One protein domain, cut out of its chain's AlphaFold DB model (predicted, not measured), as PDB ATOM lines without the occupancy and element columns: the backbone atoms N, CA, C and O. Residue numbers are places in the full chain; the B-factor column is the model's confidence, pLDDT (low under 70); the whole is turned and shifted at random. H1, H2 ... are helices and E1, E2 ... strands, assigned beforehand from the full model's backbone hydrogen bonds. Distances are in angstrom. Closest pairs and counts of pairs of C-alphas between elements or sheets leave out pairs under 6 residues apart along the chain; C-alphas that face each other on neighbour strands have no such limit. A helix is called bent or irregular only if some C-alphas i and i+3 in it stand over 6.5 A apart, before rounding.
ATOM      1  N   ARG A 178     157.783 199.516 226.129       84.31
ATOM      2  CA  ARG A 178     157.515 198.072 225.961       84.31
ATOM      3  C   ARG A 178     157.490 197.303 227.286       84.31
ATOM      4  O   ARG A 178     156.883 196.241 227.334       84.31
ATOM      5  N   ARG A 179     158.131 197.826 228.337       79.94
ATOM      6  CA  ARG A 179     158.091 197.279 229.706       79.94
ATOM      7  C   ARG A 179     156.903 197.817 230.519       79.94
ATOM      8  O   ARG A 179     156.802 197.515 231.698       79.94
ATOM      9  N   GLY A 180     156.024 198.620 229.912       80.31
ATOM     10  CA  GLY A 180     154.909 199.276 230.603       80.31
ATOM     11  C   GLY A 180     155.287 200.577 231.319       80.31
ATOM     12  O   GLY A 180     154.432 201.183 231.952       80.31
ATOM     13  N   ILE A 181     156.535 201.041 231.205       85.75
ATOM     14  CA  ILE A 181     157.006 202.286 231.827       85.75
ATOM     15  C   ILE A 181     156.612 203.467 230.940       85.75
ATOM     16  O   ILE A 181     156.999 203.537 229.769       85.75
ATOM     17  N   HIS A 182     155.868 204.423 231.488       85.94
ATOM     18  CA  HIS A 182     155.361 205.559 230.722       85.94
ATOM     19  C   HIS A 182     156.214 206.804 230.954       85.94
ATOM     20  O   HIS A 182     156.224 207.383 232.037       85.94
ATOM     21  N   VAL A 183     156.918 207.255 229.917       87.50
ATOM     22  CA  VAL A 183     157.707 208.492 229.961       87.50
ATOM     23  C   VAL A 183     156.814 209.645 229.514       87.50
ATOM     24  O   VAL A 183     156.330 209.640 228.388       87.50
ATOM     25  N   ARG A 184     156.589 210.635 230.382       84.44
ATOM     26  CA  ARG A 184     155.792 211.837 230.067       84.44
ATOM     27  C   ARG A 184     156.656 212.996 229.586       84.44
ATOM     28  O   ARG A 184     156.191 213.846 228.833       84.44
ATOM     29  N   ASP A 185     157.919 213.019 230.007       84.75
ATOM     30  CA  ASP A 185     158.873 214.070 229.670       84.75
ATOM     31  C   ASP A 185     160.216 213.497 229.187       84.75
ATOM     32  O   ASP A 185     161.094 213.127 229.970       84.75
ATOM     33  N   LEU A 186     160.416 213.489 227.866       83.62
ATOM     34  CA  LEU A 186     161.697 213.120 227.246       83.62
ATOM     35  C   LEU A 186     162.851 214.046 227.665       83.62
ATOM     36  O   LEU A 186     164.013 213.639 227.656       83.62
ATOM     37  N   GLY A 187     162.553 215.295 228.032       84.19
ATOM     38  CA  GLY A 187     163.540 216.241 228.537       84.19
ATOM     39  C   GLY A 187     164.117 215.824 229.888       84.19
ATOM     40  O   GLY A 187     165.283 216.116 230.150       84.19
ATOM     41  N   ALA A 188     163.347 215.102 230.708       85.56
ATOM     42  CA  ALA A 188     163.830 214.520 231.956       85.56
ATOM     43  C   ALA A 188     164.800 213.354 231.687       85.56
ATOM     44  O   ALA A 188     165.886 213.315 232.263       85.56
ATOM     45  N   LEU A 189     164.501 212.478 230.716       88.50
ATOM     46  CA  LEU A 189     165.446 211.437 230.278       88.50
ATOM     47  C   LEU A 189     166.744 212.027 229.702       88.50
ATOM     48  O   LEU A 189     167.826 211.490 229.928       88.50
ATOM     49  N   ALA A 190     166.672 213.164 229.005       87.75
ATOM     50  CA  ALA A 190     167.851 213.871 228.496       87.75
ATOM     51  C   ALA A 190     168.735 214.501 229.597       87.75
ATOM     52  O   ALA A 190     169.781 215.077 229.285       87.75
ATOM     53  N   ARG A 191     168.318 214.443 230.869       89.62
ATOM     54  CA  ARG A 191     169.106 214.852 232.044       89.62
ATOM     55  C   ARG A 191     169.713 213.675 232.801       89.62
ATOM     56  O   ARG A 191     170.508 213.924 233.700       89.62
ATOM     57  N   LEU A 192     169.403 212.426 232.435       90.75
ATOM     58  CA  LEU A 192     169.964 211.227 233.078       90.75
ATOM     59  C   LEU A 192     171.499 211.234 233.111       90.75
ATOM     60  O   LEU A 192     172.098 210.723 234.048       90.75
ATOM     61  N   ASP A 193     172.140 211.844 232.112       90.88
ATOM     62  CA  ASP A 193     173.596 211.998 232.035       90.88
ATOM     63  C   ASP A 193     174.181 212.977 233.068       90.88
ATOM     64  O   ASP A 193     175.397 213.084 233.198       90.88
ATOM     65  N   ARG A 194     173.337 213.714 233.787       91.00
ATOM     66  CA  ARG A 194     173.735 214.703 234.789       91.00
ATOM     67  C   ARG A 194     173.287 214.347 236.198       91.00
ATOM     68  O   ARG A 194     173.809 214.962 237.117       91.00
ATOM     69  N   VAL A 195     172.377 213.382 236.360       89.31
ATOM     70  CA  VAL A 195     171.906 212.934 237.677       89.31
ATOM     71  C   VAL A 195     173.099 212.447 238.500       89.31
ATOM     72  O   VAL A 195     173.790 211.488 238.136       89.31
ATOM     73  N   ASP A 196     173.355 213.148 239.595       87.00
ATOM     74  CA  ASP A 196     174.424 212.877 240.555       87.00
ATOM     75  C   ASP A 196     173.890 212.657 241.975       87.00
ATOM     76  O   ASP A 196     174.621 212.150 242.823       87.00
ATOM     77  N   ALA A 197     172.607 212.946 242.199       86.88
ATOM     78  CA  ALA A 197     171.890 212.686 243.432       86.88
ATOM     79  C   ALA A 197     170.536 212.025 243.148       86.88
ATOM     80  O   ALA A 197     169.782 212.479 242.286       86.88
ATOM     81  N   THR A 198     170.208 210.988 243.914       88.50
ATOM     82  CA  THR A 198     168.896 210.333 243.884       88.50
ATOM     83  C   THR A 198     168.329 210.339 245.296       88.50
ATOM     84  O   THR A 198     168.990 209.851 246.209       88.50
ATOM     85  N   LEU A 199     167.121 210.865 245.469       88.38
ATOM     86  CA  LEU A 199     166.360 210.811 246.712       88.38
ATOM     87  C   LEU A 199     165.242 209.782 246.576       88.38
ATOM     88  O   LEU A 199     164.513 209.770 245.582       88.38
ATOM     89  N   VAL A 200     165.119 208.910 247.571       85.62
ATOM     90  CA  VAL A 200     164.078 207.880 247.617       85.62
ATOM     91  C   VAL A 200     163.169 208.165 248.799       85.62
ATOM     92  O   VAL A 200     163.644 208.383 249.916       85.62
ATOM     93  N   ASP A 201     161.867 208.163 248.542       84.62
ATOM     94  CA  ASP A 201     160.856 208.283 249.580       84.62
ATOM     95  C   ASP A 201     160.929 207.084 250.546       84.62
ATOM     96  O   ASP A 201     160.829 205.934 250.097       84.62
ATOM     97  N   PRO A 202     161.095 207.309 251.865       77.12
ATOM     98  CA  PRO A 202     161.162 206.234 252.851       77.12
ATOM     99  C   PRO A 202     159.915 205.342 252.868       77.12
ATOM    100  O   PRO A 202     160.016 204.182 253.274       77.12
ATOM    101  N   ALA A 203     158.753 205.832 252.418       75.62
ATOM    102  CA  ALA A 203     157.541 205.025 252.300       75.62
ATOM    103  C   ALA A 203     157.709 203.864 251.303       75.62
ATOM    104  O   ALA A 203     157.246 202.762 251.575       75.62
ATOM    105  N   LEU A 204     158.460 204.062 250.211       74.75
ATOM    106  CA  LEU A 204     158.740 203.020 249.211       74.75
ATOM    107  C   LEU A 204     159.677 201.919 249.728       74.75
ATOM    108  O   LEU A 204     159.751 200.830 249.158       74.75
ATOM    109  N   CYS A 205     160.413 202.196 250.803       70.88
ATOM    110  CA  CYS A 205     161.297 201.233 251.449       70.88
ATOM    111  C   CYS A 205     160.572 200.375 252.503       70.88
ATOM    112  O   CYS A 205     161.174 199.441 253.035       70.88
ATOM    113  N   ARG A 206     159.293 200.654 252.795       68.56
ATOM    114  CA  ARG A 206     158.446 199.916 253.745       68.56
ATOM    115  C   ARG A 206     157.453 199.045 252.954       68.56
ATOM    116  O   ARG A 206     156.771 199.539 252.069       68.56
ATOM    117  N   GLY A 207     157.433 197.739 253.209       59.91
ATOM    118  CA  GLY A 207     156.467 196.786 252.646       59.91
ATOM    119  C   GLY A 207     155.163 196.725 253.455       59.91
ATOM    120  O   GLY A 207     154.922 197.572 254.313       59.91
ATOM    121  N   ASP A 208     154.329 195.709 253.211       50.44
ATOM    122  CA  ASP A 208     153.090 195.490 253.973       50.44
ATOM    123  C   ASP A 208     153.381 195.105 255.438       50.44
ATOM    124  O   ASP A 208     154.052 194.108 255.739       50.44
ATOM    125  N   GLY A 209     152.856 195.900 256.376       51.22
ATOM    126  CA  GLY A 209     153.237 195.844 257.793       51.22
ATOM    127  C   GLY A 209     154.633 196.432 258.035       51.22
ATOM    128  O   GLY A 209     155.297 196.880 257.118       51.22
ATOM    129  N   LEU A 210     155.124 196.449 259.275       49.28
ATOM    130  CA  LEU A 210     156.432 197.028 259.670       49.28
ATOM    131  C   LEU A 210     157.688 196.380 259.013       49.28
ATOM    132  O   LEU A 210     158.788 196.490 259.550       49.28
ATOM    133  N   ARG A 211     157.560 195.660 257.892       51.59
ATOM    134  CA  ARG A 211     158.650 194.968 257.190       51.59
ATOM    135  C   ARG A 211     159.255 195.859 256.098       51.59
ATOM    136  O   ARG A 211     158.508 196.553 255.422       51.59
ATOM    137  N   PRO A 212     160.577 195.836 255.872       57.59
ATOM    138  CA  PRO A 212     161.189 196.516 254.731       57.59
ATOM    139  C   PRO A 212     160.782 195.872 253.393       57.59
ATOM    140  O   PRO A 212     160.564 194.661 253.316       57.59
ATOM    141  N   HIS A 213     160.674 196.678 252.335       65.81
ATOM    142  CA  HIS A 213     160.363 196.204 250.982       65.81
ATOM    143  C   HIS A 213     161.539 195.368 250.422       65.81
ATOM    144  O   HIS A 213     162.681 195.810 250.544       65.81
ATOM    145  N   PRO A 214     161.313 194.245 249.703       59.94
ATOM    146  CA  PRO A 214     162.355 193.412 249.057       59.94
ATOM    147  C   PRO A 214     163.349 194.123 248.117       59.94
ATOM    148  O   PRO A 214     164.309 193.530 247.642       59.94
ATOM    149  N   LEU A 215     163.106 195.394 247.797       66.50
ATOM    150  CA  LEU A 215     163.923 196.218 246.899       66.50
ATOM    151  C   LEU A 215     164.441 197.477 247.604       66.50
ATOM    152  O   LEU A 215     165.079 198.307 246.963       66.50
ATOM    153  N   ALA A 216     164.184 197.623 248.909       66.50
ATOM    154  CA  ALA A 216     164.608 198.773 249.697       66.50
ATOM    155  C   ALA A 216     166.132 198.937 249.651       66.50
ATOM    156  O   ALA A 216     166.616 200.031 249.381       66.50
ATOM    157  N   GLU A 217     166.887 197.845 249.801       64.06
ATOM    158  CA  GLU A 217     168.351 197.855 249.676       64.06
ATOM    159  C   GLU A 217     168.807 198.186 248.253       64.06
ATOM    160  O   GLU A 217     169.712 198.995 248.055       64.06
ATOM    161  N   ALA A 218     168.142 197.623 247.238       63.88
ATOM    162  CA  ALA A 218     168.446 197.916 245.842       63.88
ATOM    163  C   ALA A 218     168.236 199.407 245.510       63.88
ATOM    164  O   ALA A 218     169.014 199.980 244.744       63.88
ATOM    165  N   LEU A 219     167.222 200.047 246.089       67.69
ATOM    166  CA  LEU A 219     166.957 201.478 245.936       67.69
ATOM    167  C   LEU A 219     167.909 202.347 246.754       67.69
ATOM    168  O   LEU A 219     168.463 203.300 246.209       67.69
ATOM    169  N   ALA A 220     168.152 201.996 248.017       66.69
ATOM    170  CA  ALA A 220     169.089 202.700 248.891       66.69
ATOM    171  C   ALA A 220     170.527 202.650 248.344       66.69
ATOM    172  O   ALA A 220     171.297 203.595 248.471       66.69
ATOM    173  N   ALA A 221     170.897 201.579 247.638       63.19
ATOM    174  CA  ALA A 221     172.186 201.501 246.958       63.19
ATOM    175  C   ALA A 221     172.307 202.450 245.745       63.19
ATOM    176  O   ALA A 221     173.405 202.629 245.216       63.19
ATOM    177  N   ARG A 222     171.194 203.018 245.264       67.38
ATOM    178  CA  ARG A 222     171.116 203.917 244.097       67.38
ATOM    179  C   ARG A 222     170.805 205.368 244.478       67.38
ATOM    180  O   ARG A 222     170.864 206.235 243.603       67.38
ATOM    181  N   GLY A 223     170.490 205.634 245.746       65.31
ATOM    182  CA  GLY A 223     170.099 206.948 246.242       65.31
ATOM    183  C   GLY A 223     170.025 207.032 247.763       65.31
ATOM    184  O   GLY A 223     169.934 206.028 248.455       65.31
ATOM    185  N   THR A 224     170.047 208.248 248.288       74.06
ATOM    186  CA  THR A 224     169.854 208.517 249.714       74.06
ATOM    187  C   THR A 224     168.368 208.432 250.058       74.06
ATOM    188  O   THR A 224     167.548 209.124 249.450       74.06
ATOM    189  N   VAL A 225     168.018 207.582 251.024       70.69
ATOM    190  CA  VAL A 225     166.658 207.512 251.580       70.69
ATOM    191  C   VAL A 225     166.463 208.715 252.498       70.69
ATOM    192  O   VAL A 225     167.316 208.970 253.346       70.69
ATOM    193  N   ALA A 226     165.390 209.481 252.300       69.19
ATOM    194  CA  ALA A 226     165.109 210.645 253.140       69.19
ATOM    195  C   ALA A 226     164.681 210.219 254.559       69.19
ATOM    196  O   ALA A 226     164.008 209.200 254.722       69.19
ATOM    197  N   ASP A 227     165.040 211.018 255.569       64.06
ATOM    198  CA  ASP A 227     164.721 210.729 256.977       64.06
ATOM    199  C   ASP A 227     163.208 210.808 257.270       64.06
ATOM    200  O   ASP A 227     162.695 210.050 258.096       64.06
ATOM    201  N   ASP A 228     162.481 211.689 256.570       63.78
ATOM    202  CA  ASP A 228     161.027 211.856 256.682       63.78
ATOM    203  C   ASP A 228     160.392 212.231 255.327       63.78
ATOM    204  O   ASP A 228     161.006 212.909 254.498       63.78
ATOM    205  N   ALA A 229     159.140 211.813 255.112       53.66
ATOM    206  CA  ALA A 229     158.369 212.045 253.891       53.66
ATOM    207  C   ALA A 229     158.067 213.539 253.658       53.66
ATOM    208  O   ALA A 229     158.015 213.985 252.519       53.66
ATOM    209  N   GLY A 230     157.947 214.344 254.723       58.25
ATOM    210  CA  GLY A 230     157.720 215.795 254.621       58.25
ATOM    211  C   GLY A 230     158.944 216.625 254.203       58.25
ATOM    212  O   GLY A 230     158.801 217.816 253.939       58.25
ATOM    213  N   ALA A 231     160.139 216.025 254.140       70.75
ATOM    214  CA  ALA A 231     161.407 216.727 253.909       70.75
ATOM    215  C   ALA A 231     161.963 216.584 252.475       70.75
ATOM    216  O   ALA A 231     162.985 217.192 252.145       70.75
ATOM    217  N   LEU A 232     161.316 215.797 251.605       82.00
ATOM    218  CA  LEU A 232     161.806 215.496 250.251       82.00
ATOM    219  C   LEU A 232     161.940 216.753 249.381       82.00
ATOM    220  O   LEU A 232     162.974 216.948 248.742       82.00
ATOM    221  N   VAL A 233     160.934 217.633 249.379       86.06
ATOM    222  CA  VAL A 233     160.959 218.881 248.593       86.06
ATOM    223  C   VAL A 233     162.113 219.787 249.024       86.06
ATOM    224  O   VAL A 233     162.869 220.262 248.173       86.06
ATOM    225  N   ASP A 234     162.281 220.006 250.327       85.19
ATOM    226  CA  ASP A 234     163.331 220.878 250.861       85.19
ATOM    227  C   ASP A 234     164.727 220.306 250.593       85.19
ATOM    228  O   ASP A 234     165.634 221.044 250.192       85.19
ATOM    229  N   ALA A 235     164.890 218.983 250.707       84.50
ATOM    230  CA  ALA A 235     166.118 218.290 250.334       84.50
ATOM    231  C   ALA A 235     166.441 218.473 248.842       84.50
ATOM    232  O   ALA A 235     167.559 218.868 248.500       84.50
ATOM    233  N   VAL A 236     165.457 218.286 247.948       87.44
ATOM    234  CA  VAL A 236     165.615 218.542 246.504       87.44
ATOM    235  C   VAL A 236     166.072 219.978 246.260       87.44
ATOM    236  O   VAL A 236     167.044 220.199 245.536       87.44
ATOM    237  N   ARG A 237     165.412 220.968 246.874       88.81
ATOM    238  CA  ARG A 237     165.743 222.389 246.684       88.81
ATOM    239  C   ARG A 237     167.127 222.743 247.209       88.81
ATOM    240  O   ARG A 237     167.858 223.455 246.521       88.81
ATOM    241  N   SER A 238     167.500 222.225 248.376       87.62
ATOM    242  CA  SER A 238     168.823 222.417 248.976       87.62
ATOM    243  C   SER A 238     169.931 221.849 248.081       87.62
ATOM    244  O   SER A 238     170.877 222.552 247.723       87.62
ATOM    245  N   MET A 239     169.767 220.610 247.606       87.50
ATOM    246  CA  MET A 239     170.727 219.968 246.706       87.50
ATOM    247  C   MET A 239     170.815 220.679 245.347       87.50
ATOM    248  O   MET A 239     171.911 220.881 244.823       87.50
ATOM    249  N   GLN A 240     169.684 221.130 244.791       90.75
ATOM    250  CA  GLN A 240     169.663 221.938 243.568       90.75
ATOM    251  C   GLN A 240     170.385 223.280 243.745       90.75
ATOM    252  O   GLN A 240     171.085 223.709 242.826       90.75
ATOM    253  N   ALA A 241     170.243 223.935 244.903       88.38
ATOM    254  CA  ALA A 241     170.955 225.168 245.232       88.38
ATOM    255  C   ALA A 241     172.473 224.943 245.370       88.38
ATOM    256  O   ALA A 241     173.253 225.794 244.945       88.38
ATOM    257  N   ALA A 242     172.891 223.772 245.862       86.50
ATOM    258  CA  ALA A 242     174.289 223.328 245.866       86.50
ATOM    259  C   ALA A 242     174.816 222.911 244.474       86.50
ATOM    260  O   ALA A 242     176.012 222.682 244.301       86.50
ATOM    261  N   GLY A 243     173.942 222.848 243.462       85.50
ATOM    262  CA  GLY A 243     174.297 222.580 242.067       85.50
ATOM    263  C   GLY A 243     174.016 221.158 241.575       85.50
ATOM    264  O   GLY A 243     174.179 220.919 240.376       85.50
ATOM    265  N   HIS A 244     173.534 220.252 242.430       88.19
ATOM    266  CA  HIS A 244     173.229 218.856 242.080       88.19
ATOM    267  C   HIS A 244     171.994 218.722 241.181       88.19
ATOM    268  O   HIS A 244     171.054 219.519 241.260       88.19
ATOM    269  N   VAL A 245     171.980 217.704 240.322       90.00
ATOM    270  CA  VAL A 245     170.828 217.328 239.491       90.00
ATOM    271  C   VAL A 245     170.138 216.145 240.149       90.00
ATOM    272  O   VAL A 245     170.675 215.037 240.190       90.00
ATOM    273  N   VAL A 246     168.938 216.400 240.665       90.50
ATOM    274  CA  VAL A 246     168.295 215.509 241.632       90.50
ATOM    275  C   VAL A 246     167.204 214.680 240.963       90.50
ATOM    276  O   VAL A 246     166.246 215.226 240.404       90.50
ATOM    277  N   ALA A 247     167.342 213.357 241.042       91.69
ATOM    278  CA  ALA A 247     166.265 212.418 240.766       91.69
ATOM    279  C   ALA A 247     165.488 212.116 242.053       91.69
ATOM    280  O   ALA A 247     166.094 211.953 243.108       91.69
ATOM    281  N   VAL A 248     164.165 212.024 241.973       91.06
ATOM    282  CA  VAL A 248     163.300 211.658 243.105       91.06
ATOM    283  C   VAL A 248     162.465 210.453 242.718       91.06
ATOM    284  O   VAL A 248     161.872 210.452 241.641       91.06
ATOM    285  N   VAL A 249     162.399 209.455 243.596       89.56
ATOM    286  CA  VAL A 249     161.498 208.306 243.471       89.56
ATOM    287  C   VAL A 249     160.493 208.363 244.611       89.56
ATOM    288  O   VAL A 249     160.882 208.283 245.774       89.56
ATOM    289  N   THR A 250     159.214 208.519 244.286       87.50
ATOM    290  CA  THR A 250     158.137 208.596 245.281       87.50
ATOM    291  C   THR A 250     156.831 208.070 244.693       87.50
ATOM    292  O   THR A 250     156.641 208.022 243.474       87.50
ATOM    293  N   ALA A 251     155.966 207.617 245.583       80.75
ATOM    294  CA  ALA A 251     154.617 207.177 245.290       80.75
ATOM    295  C   ALA A 251     153.615 208.336 245.377       80.75
ATOM    296  O   ALA A 251     152.821 208.542 244.459       80.75
ATOM    297  N   ASP A 252     153.724 209.114 246.458       76.88
ATOM    298  CA  ASP A 252     152.651 209.983 246.946       76.88
ATOM    299  C   ASP A 252     153.074 211.463 247.079       76.88
ATOM    300  O   ASP A 252     152.217 212.334 247.240       76.88
ATOM    301  N   ASP A 253     154.371 211.801 246.976       81.31
ATOM    302  CA  ASP A 253     154.850 213.187 247.113       81.31
ATOM    303  C   ASP A 253     154.896 213.925 245.762       81.31
ATOM    304  O   ASP A 253     155.924 214.074 245.087       81.31
ATOM    305  N   HIS A 254     153.728 214.432 245.372       83.81
ATOM    306  CA  HIS A 254     153.518 215.223 244.159       83.81
ATOM    307  C   HIS A 254     154.382 216.493 244.096       83.81
ATOM    308  O   HIS A 254     154.852 216.880 243.020       83.81
ATOM    309  N   ALA A 255     154.612 217.149 245.238       83.38
ATOM    310  CA  ALA A 255     155.391 218.380 245.293       83.38
ATOM    311  C   ALA A 255     156.875 218.096 245.029       83.38
ATOM    312  O   ALA A 255     157.527 218.852 244.298       83.38
ATOM    313  N   ALA A 256     157.398 216.980 245.547       84.44
ATOM    314  CA  ALA A 256     158.764 216.548 245.276       84.44
ATOM    315  C   ALA A 256     158.942 216.128 243.810       84.44
ATOM    316  O   ALA A 256     159.926 216.528 243.181       84.44
ATOM    317  N   LEU A 257     157.967 215.421 243.219       86.31
ATOM    318  CA  LEU A 257     157.975 215.075 241.788       86.31
ATOM    319  C   LEU A 257     158.021 216.314 240.883       86.31
ATOM    320  O   LEU A 257     158.777 216.329 239.907       86.31
ATOM    321  N   ALA A 258     157.261 217.360 241.226       85.19
ATOM    322  CA  ALA A 258     157.221 218.626 240.490       85.19
ATOM    323  C   ALA A 258     158.474 219.505 240.685       85.19
ATOM    324  O   ALA A 258     158.766 220.369 239.846       85.19
ATOM    325  N   ALA A 259     159.188 219.340 241.805       86.56
ATOM    326  CA  ALA A 259     160.420 220.063 242.122       86.56
ATOM    327  C   ALA A 259     161.686 219.393 241.552       86.56
ATOM    328  O   ALA A 259     162.669 220.087 241.269       86.56
ATOM    329  N   ALA A 260     161.671 218.069 241.384       88.69
ATOM    330  CA  ALA A 260     162.810 217.273 240.935       88.69
ATOM    331  C   ALA A 260     163.232 217.558 239.483       88.69
ATOM    332  O   ALA A 260     162.417 217.876 238.616       88.69
ATOM    333  N   ASP A 261     164.521 217.360 239.184       89.56
ATOM    334  CA  ASP A 261     165.030 217.420 237.808       89.56
ATOM    335  C   ASP A 261     164.627 216.177 236.992       89.56
ATOM    336  O   ASP A 261     164.471 216.270 235.764       89.56
ATOM    337  N   LEU A 262     164.443 215.045 237.691       91.19
ATOM    338  CA  LEU A 262     163.867 213.783 237.221       91.19
ATOM    339  C   LEU A 262     162.947 213.195 238.308       91.19
ATOM    340  O   LEU A 262     163.410 212.581 239.262       91.19
ATOM    341  N   GLY A 263     161.638 213.374 238.157       90.31
ATOM    342  CA  GLY A 263     160.625 212.821 239.067       90.31
ATOM    343  C   GLY A 263     160.092 211.478 238.570       90.31
ATOM    344  O   GLY A 263     159.489 211.419 237.496       90.31
ATOM    345  N   ILE A 264     160.316 210.417 239.339       90.88
ATOM    346  CA  ILE A 264     159.925 209.038 239.042       90.88
ATOM    347  C   ILE A 264     158.769 208.668 239.972       90.88
ATOM    348  O   ILE A 264     158.967 208.455 241.166       90.88
ATOM    349  N   GLY A 265     157.561 208.614 239.414       88.25
ATOM    350  CA  GLY A 265     156.363 208.181 240.127       88.25
ATOM    351  C   GLY A 265     156.232 206.664 240.075       88.25
ATOM    352  O   GLY A 265     156.276 206.093 238.982       88.25
ATOM    353  N   VAL A 266     156.058 206.012 241.221       85.06
ATOM    354  CA  VAL A 266     155.804 204.563 241.305       85.06
ATOM    355  C   VAL A 266     154.349 204.333 241.698       85.06
ATOM    356  O   VAL A 266     153.846 204.997 242.597       85.06
ATOM    357  N   ALA A 267     153.652 203.413 241.029       76.88
ATOM    358  CA  ALA A 267     152.278 203.084 241.404       76.88
ATOM    359  C   ALA A 267     152.237 202.356 242.760       76.88
ATOM    360  O   ALA A 267     152.851 201.301 242.913       76.88
ATOM    361  N   THR A 268     151.489 202.882 243.732       57.50
ATOM    362  CA  THR A 268     151.186 202.174 244.984       57.50
ATOM    363  C   THR A 268     150.002 201.247 244.783       57.50
ATOM    364  O   THR A 268     148.880 201.688 244.525       57.50
ATOM    365  N   GLY A 269     150.263 199.954 244.909       46.91
ATOM    366  CA  GLY A 269     149.269 198.901 244.803       46.91
ATOM    367  C   GLY A 269     149.853 197.737 244.028       46.91
ATOM    368  O   GLY A 269     149.824 197.739 242.799       46.91
ATOM    369  N   ASP A 270     150.347 196.731 244.749       36.84
ATOM    370  CA  ASP A 270     150.534 195.387 244.207       36.84
ATOM    371  C   ASP A 270     149.152 194.814 243.850       36.84
ATOM    372  O   ASP A 270     148.521 194.051 244.573       36.84
ATOM    373  N   GLY A 271     148.647 195.253 242.702       30.06
ATOM    374  CA  GLY A 271     147.570 194.632 241.952       30.06
ATOM    375  C   GLY A 271     148.131 193.754 240.837       30.06
ATOM    376  O   GLY A 271     147.599 193.763 239.732       30.06
ATOM    377  N   PRO A 343     145.230 206.687 240.823       50.34
ATOM    378  CA  PRO A 343     145.547 208.041 240.398       50.34
ATOM    379  C   PRO A 343     147.068 208.160 240.286       50.34
ATOM    380  O   PRO A 343     147.757 208.407 241.266       50.34
ATOM    381  N   PHE A 344     147.615 207.934 239.091       57.03
ATOM    382  CA  PHE A 344     149.029 208.196 238.843       57.03
ATOM    383  C   PHE A 344     149.320 209.680 239.095       57.03
ATOM    384  O   PHE A 344     148.556 210.523 238.606       57.03
ATOM    385  N   PRO A 345     150.423 210.024 239.782       66.56
ATOM    386  CA  PRO A 345     150.740 211.409 240.086       66.56
ATOM    387  C   PRO A 345     150.897 212.227 238.794       66.56
ATOM    388  O   PRO A 345     151.754 211.903 237.958       66.56
ATOM    389  N   PRO A 346     150.065 213.267 238.566       69.62
ATOM    390  CA  PRO A 346     150.104 214.038 237.330       69.62
ATOM    391  C   PRO A 346     151.437 214.764 237.105       69.62
ATOM    392  O   PRO A 346     151.769 215.051 235.956       69.62
ATOM    393  N   GLU A 347     152.200 215.000 238.173       80.94
ATOM    394  CA  GLU A 347     153.479 215.707 238.229       80.94
ATOM    395  C   GLU A 347     154.697 214.829 237.888       80.94
ATOM    396  O   GLU A 347     155.794 215.354 237.689       80.94
ATOM    397  N   ALA A 348     154.542 213.504 237.791       83.94
ATOM    398  CA  ALA A 348     155.657 212.604 237.501       83.94
ATOM    399  C   ALA A 348     156.180 212.762 236.063       83.94
ATOM    400  O   ALA A 348     155.427 212.765 235.087       83.94
ATOM    401  N   HIS A 349     157.506 212.806 235.919       88.69
ATOM    402  CA  HIS A 349     158.174 212.848 234.618       88.69
ATOM    403  C   HIS A 349     158.220 211.459 233.959       88.69
ATOM    404  O   HIS A 349     158.093 211.337 232.735       88.69
ATOM    405  N   VAL A 350     158.387 210.413 234.773       88.06
ATOM    406  CA  VAL A 350     158.316 209.005 234.369       88.06
ATOM    407  C   VAL A 350     157.430 208.251 235.354       88.06
ATOM    408  O   VAL A 350     157.569 208.425 236.559       88.06
ATOM    409  N   LEU A 351     156.525 207.427 234.834       86.88
ATOM    410  CA  LEU A 351     155.626 206.577 235.605       86.88
ATOM    411  C   LEU A 351     156.080 205.122 235.488       86.88
ATOM    412  O   LEU A 351     156.099 204.547 234.394       86.88
ATOM    413  N   CYS A 352     156.433 204.541 236.626       87.12
ATOM    414  CA  CYS A 352     156.885 203.169 236.773       87.12
ATOM    415  C   CYS A 352     155.754 202.323 237.390       87.12
ATOM    416  O   CYS A 352     155.332 202.609 238.512       87.12
ATOM    417  N   PRO A 353     155.257 201.285 236.689       81.88
ATOM    418  CA  PRO A 353     154.252 200.376 237.242       81.88
ATOM    419  C   PRO A 353     154.756 199.612 238.466       81.88
ATOM    420  O   PRO A 353     153.990 199.375 239.391       81.88
ATOM    421  N   ARG A 354     156.037 199.226 238.463       80.44
ATOM    422  CA  ARG A 354     156.684 198.509 239.564       80.44
ATOM    423  C   ARG A 354     157.886 199.282 240.076       80.44
ATOM    424  O   ARG A 354     158.545 200.023 239.347       80.44
ATOM    425  N   LEU A 355     158.256 199.010 241.318       79.25
ATOM    426  CA  LEU A 355     159.459 199.568 241.925       79.25
ATOM    427  C   LEU A 355     160.756 199.074 241.243       79.25
ATOM    428  O   LEU A 355     161.731 199.819 241.143       79.25
ATOM    429  N   THR A 356     160.755 197.856 240.683       78.56
ATOM    430  CA  THR A 356     161.864 197.330 239.857       78.56
ATOM    431  C   THR A 356     162.126 198.187 238.621       78.56
ATOM    432  O   THR A 356     163.276 198.360 238.216       78.56
ATOM    433  N   ASP A 357     161.074 198.763 238.040       84.38
ATOM    434  CA  ASP A 357     161.163 199.588 236.841       84.38
ATOM    435  C   ASP A 357     161.872 200.926 237.128       84.38
ATOM    436  O   ASP A 357     162.629 201.422 236.287       84.38
ATOM    437  N   ALA A 358     161.693 201.478 238.335       85.12
ATOM    438  CA  ALA A 358     162.416 202.665 238.793       85.12
ATOM    439  C   ALA A 358     163.924 202.389 238.928       85.12
ATOM    440  O   ALA A 358     164.745 203.198 238.493       85.12
ATOM    441  N   CYS A 359     164.307 201.217 239.444       81.69
ATOM    442  CA  CYS A 359     165.710 200.800 239.511       81.69
ATOM    443  C   CYS A 359     166.352 200.671 238.121       81.69
ATOM    444  O   CYS A 359     167.457 201.172 237.921       81.69
ATOM    445  N   VAL A 360     165.656 200.060 237.151       83.12
ATOM    446  CA  VAL A 360     166.140 199.942 235.759       83.12
ATOM    447  C   VAL A 360     166.387 201.323 235.144       83.12
ATOM    448  O   VAL A 360     167.381 201.530 234.445       83.12
TER     449      VAL A 360
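What this domain is: This is residues 178 to 271 and 343 to 360 of the 1270 residues of the protein "Cation-translocating P-type ATPase" of Saccharothrix syringae (UniProt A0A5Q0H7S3). A small, twisted sheet of four parallel strands forms the core, with H4 and H5 side by side over one face and H6 over the other, three layers in all. The short helices H1, H2 and H3 only graze the sheet, and residues 182 to 183 pair with the edge strand E4. The 112 printed residues hold six named helices and four named strands, in the order H1 E1 H2 H3 H4 E2 H5 E3 E4 H6; the sheet's order is E1 E2 E3 E4. The class is mixed, with 55 residues, under half, in named elements. The whole is compact, with a radius of gyration of the C-alphas of 13.0 A and spans of 37 by 33 by 24 A.

Where its parts are: H1 is residues 186 to 189, beginning at C-alpha 186 (161.697, 213.120, 227.246). E1 is residues 197 to 200, 10.1 A long. H2, residues 202 to 205, and H3, residues 216 to 220, follow. H4, residues 229 to 241, is 20.1 A long and begins at C-alpha 229 (158.369, 212.045, 253.891); it is irregular, with C-alphas 230 and 233 7.5 A apart. E2 is residues 246 to 250, 12.8 A; H5, residues 254 to 259, 8.7 A; E3, residues 262 to 266, 12.9 A. E4 is residues 350 to 352, and H6, residues 355 to 360, 9.1 A, ends at C-alpha 360 (166.140, 199.942, 235.759).

How they stand to each other: E1 and E2 are parallel at 11 degrees, with N 199 and O 247 2.8 A apart. E2 and E3 are parallel at 12 degrees, with N 264 and O 248 2.8 A apart. E3 and E4 are parallel at 27 degrees, with N 352 and O 265 2.8 A apart. E1, H2 H3 H4, E2 and E2, H5, E3 are strand-helix-strand units, parallel neighbour strands with helices between; the second has a right-handed crossover. H4 is over E1 and E2 at a height of 9.6 A. On the same face, H5 has a height of 8.3 A. H4, with residues 232 to 237 alone, touches H5 at a shallow tilt of 7 degrees, the same way; their closest C-alphas, of Val 233 and Ala 256, are 4.6 A apart. H6, on the opposite face, is over E3 at a height of 8.4 A. H2 and H3 only just touch, with 3 pairs of C-alphas within 8 A, the closest those of Cys 205 and Ala 216, 4.5 A apart. Every O i to N i+4 pair is within hydrogen-bond range in H3, H5 and H6, and 7 of 9 in H4; H1 and H2 are too short for such a pair.

The domain as a whole: The C-alphas farthest apart, of Ala 242 and Gly 271, are 39.4 A apart. Residues 272 to 342 are not printed, and C-alphas 271 and 343 are 13.6 A apart across this cut. Of the links printed whole, none is long. The model's pLDDT is under 70 in residues 206 to 223, 226 to 230, 268 to 271 and 343 to 346.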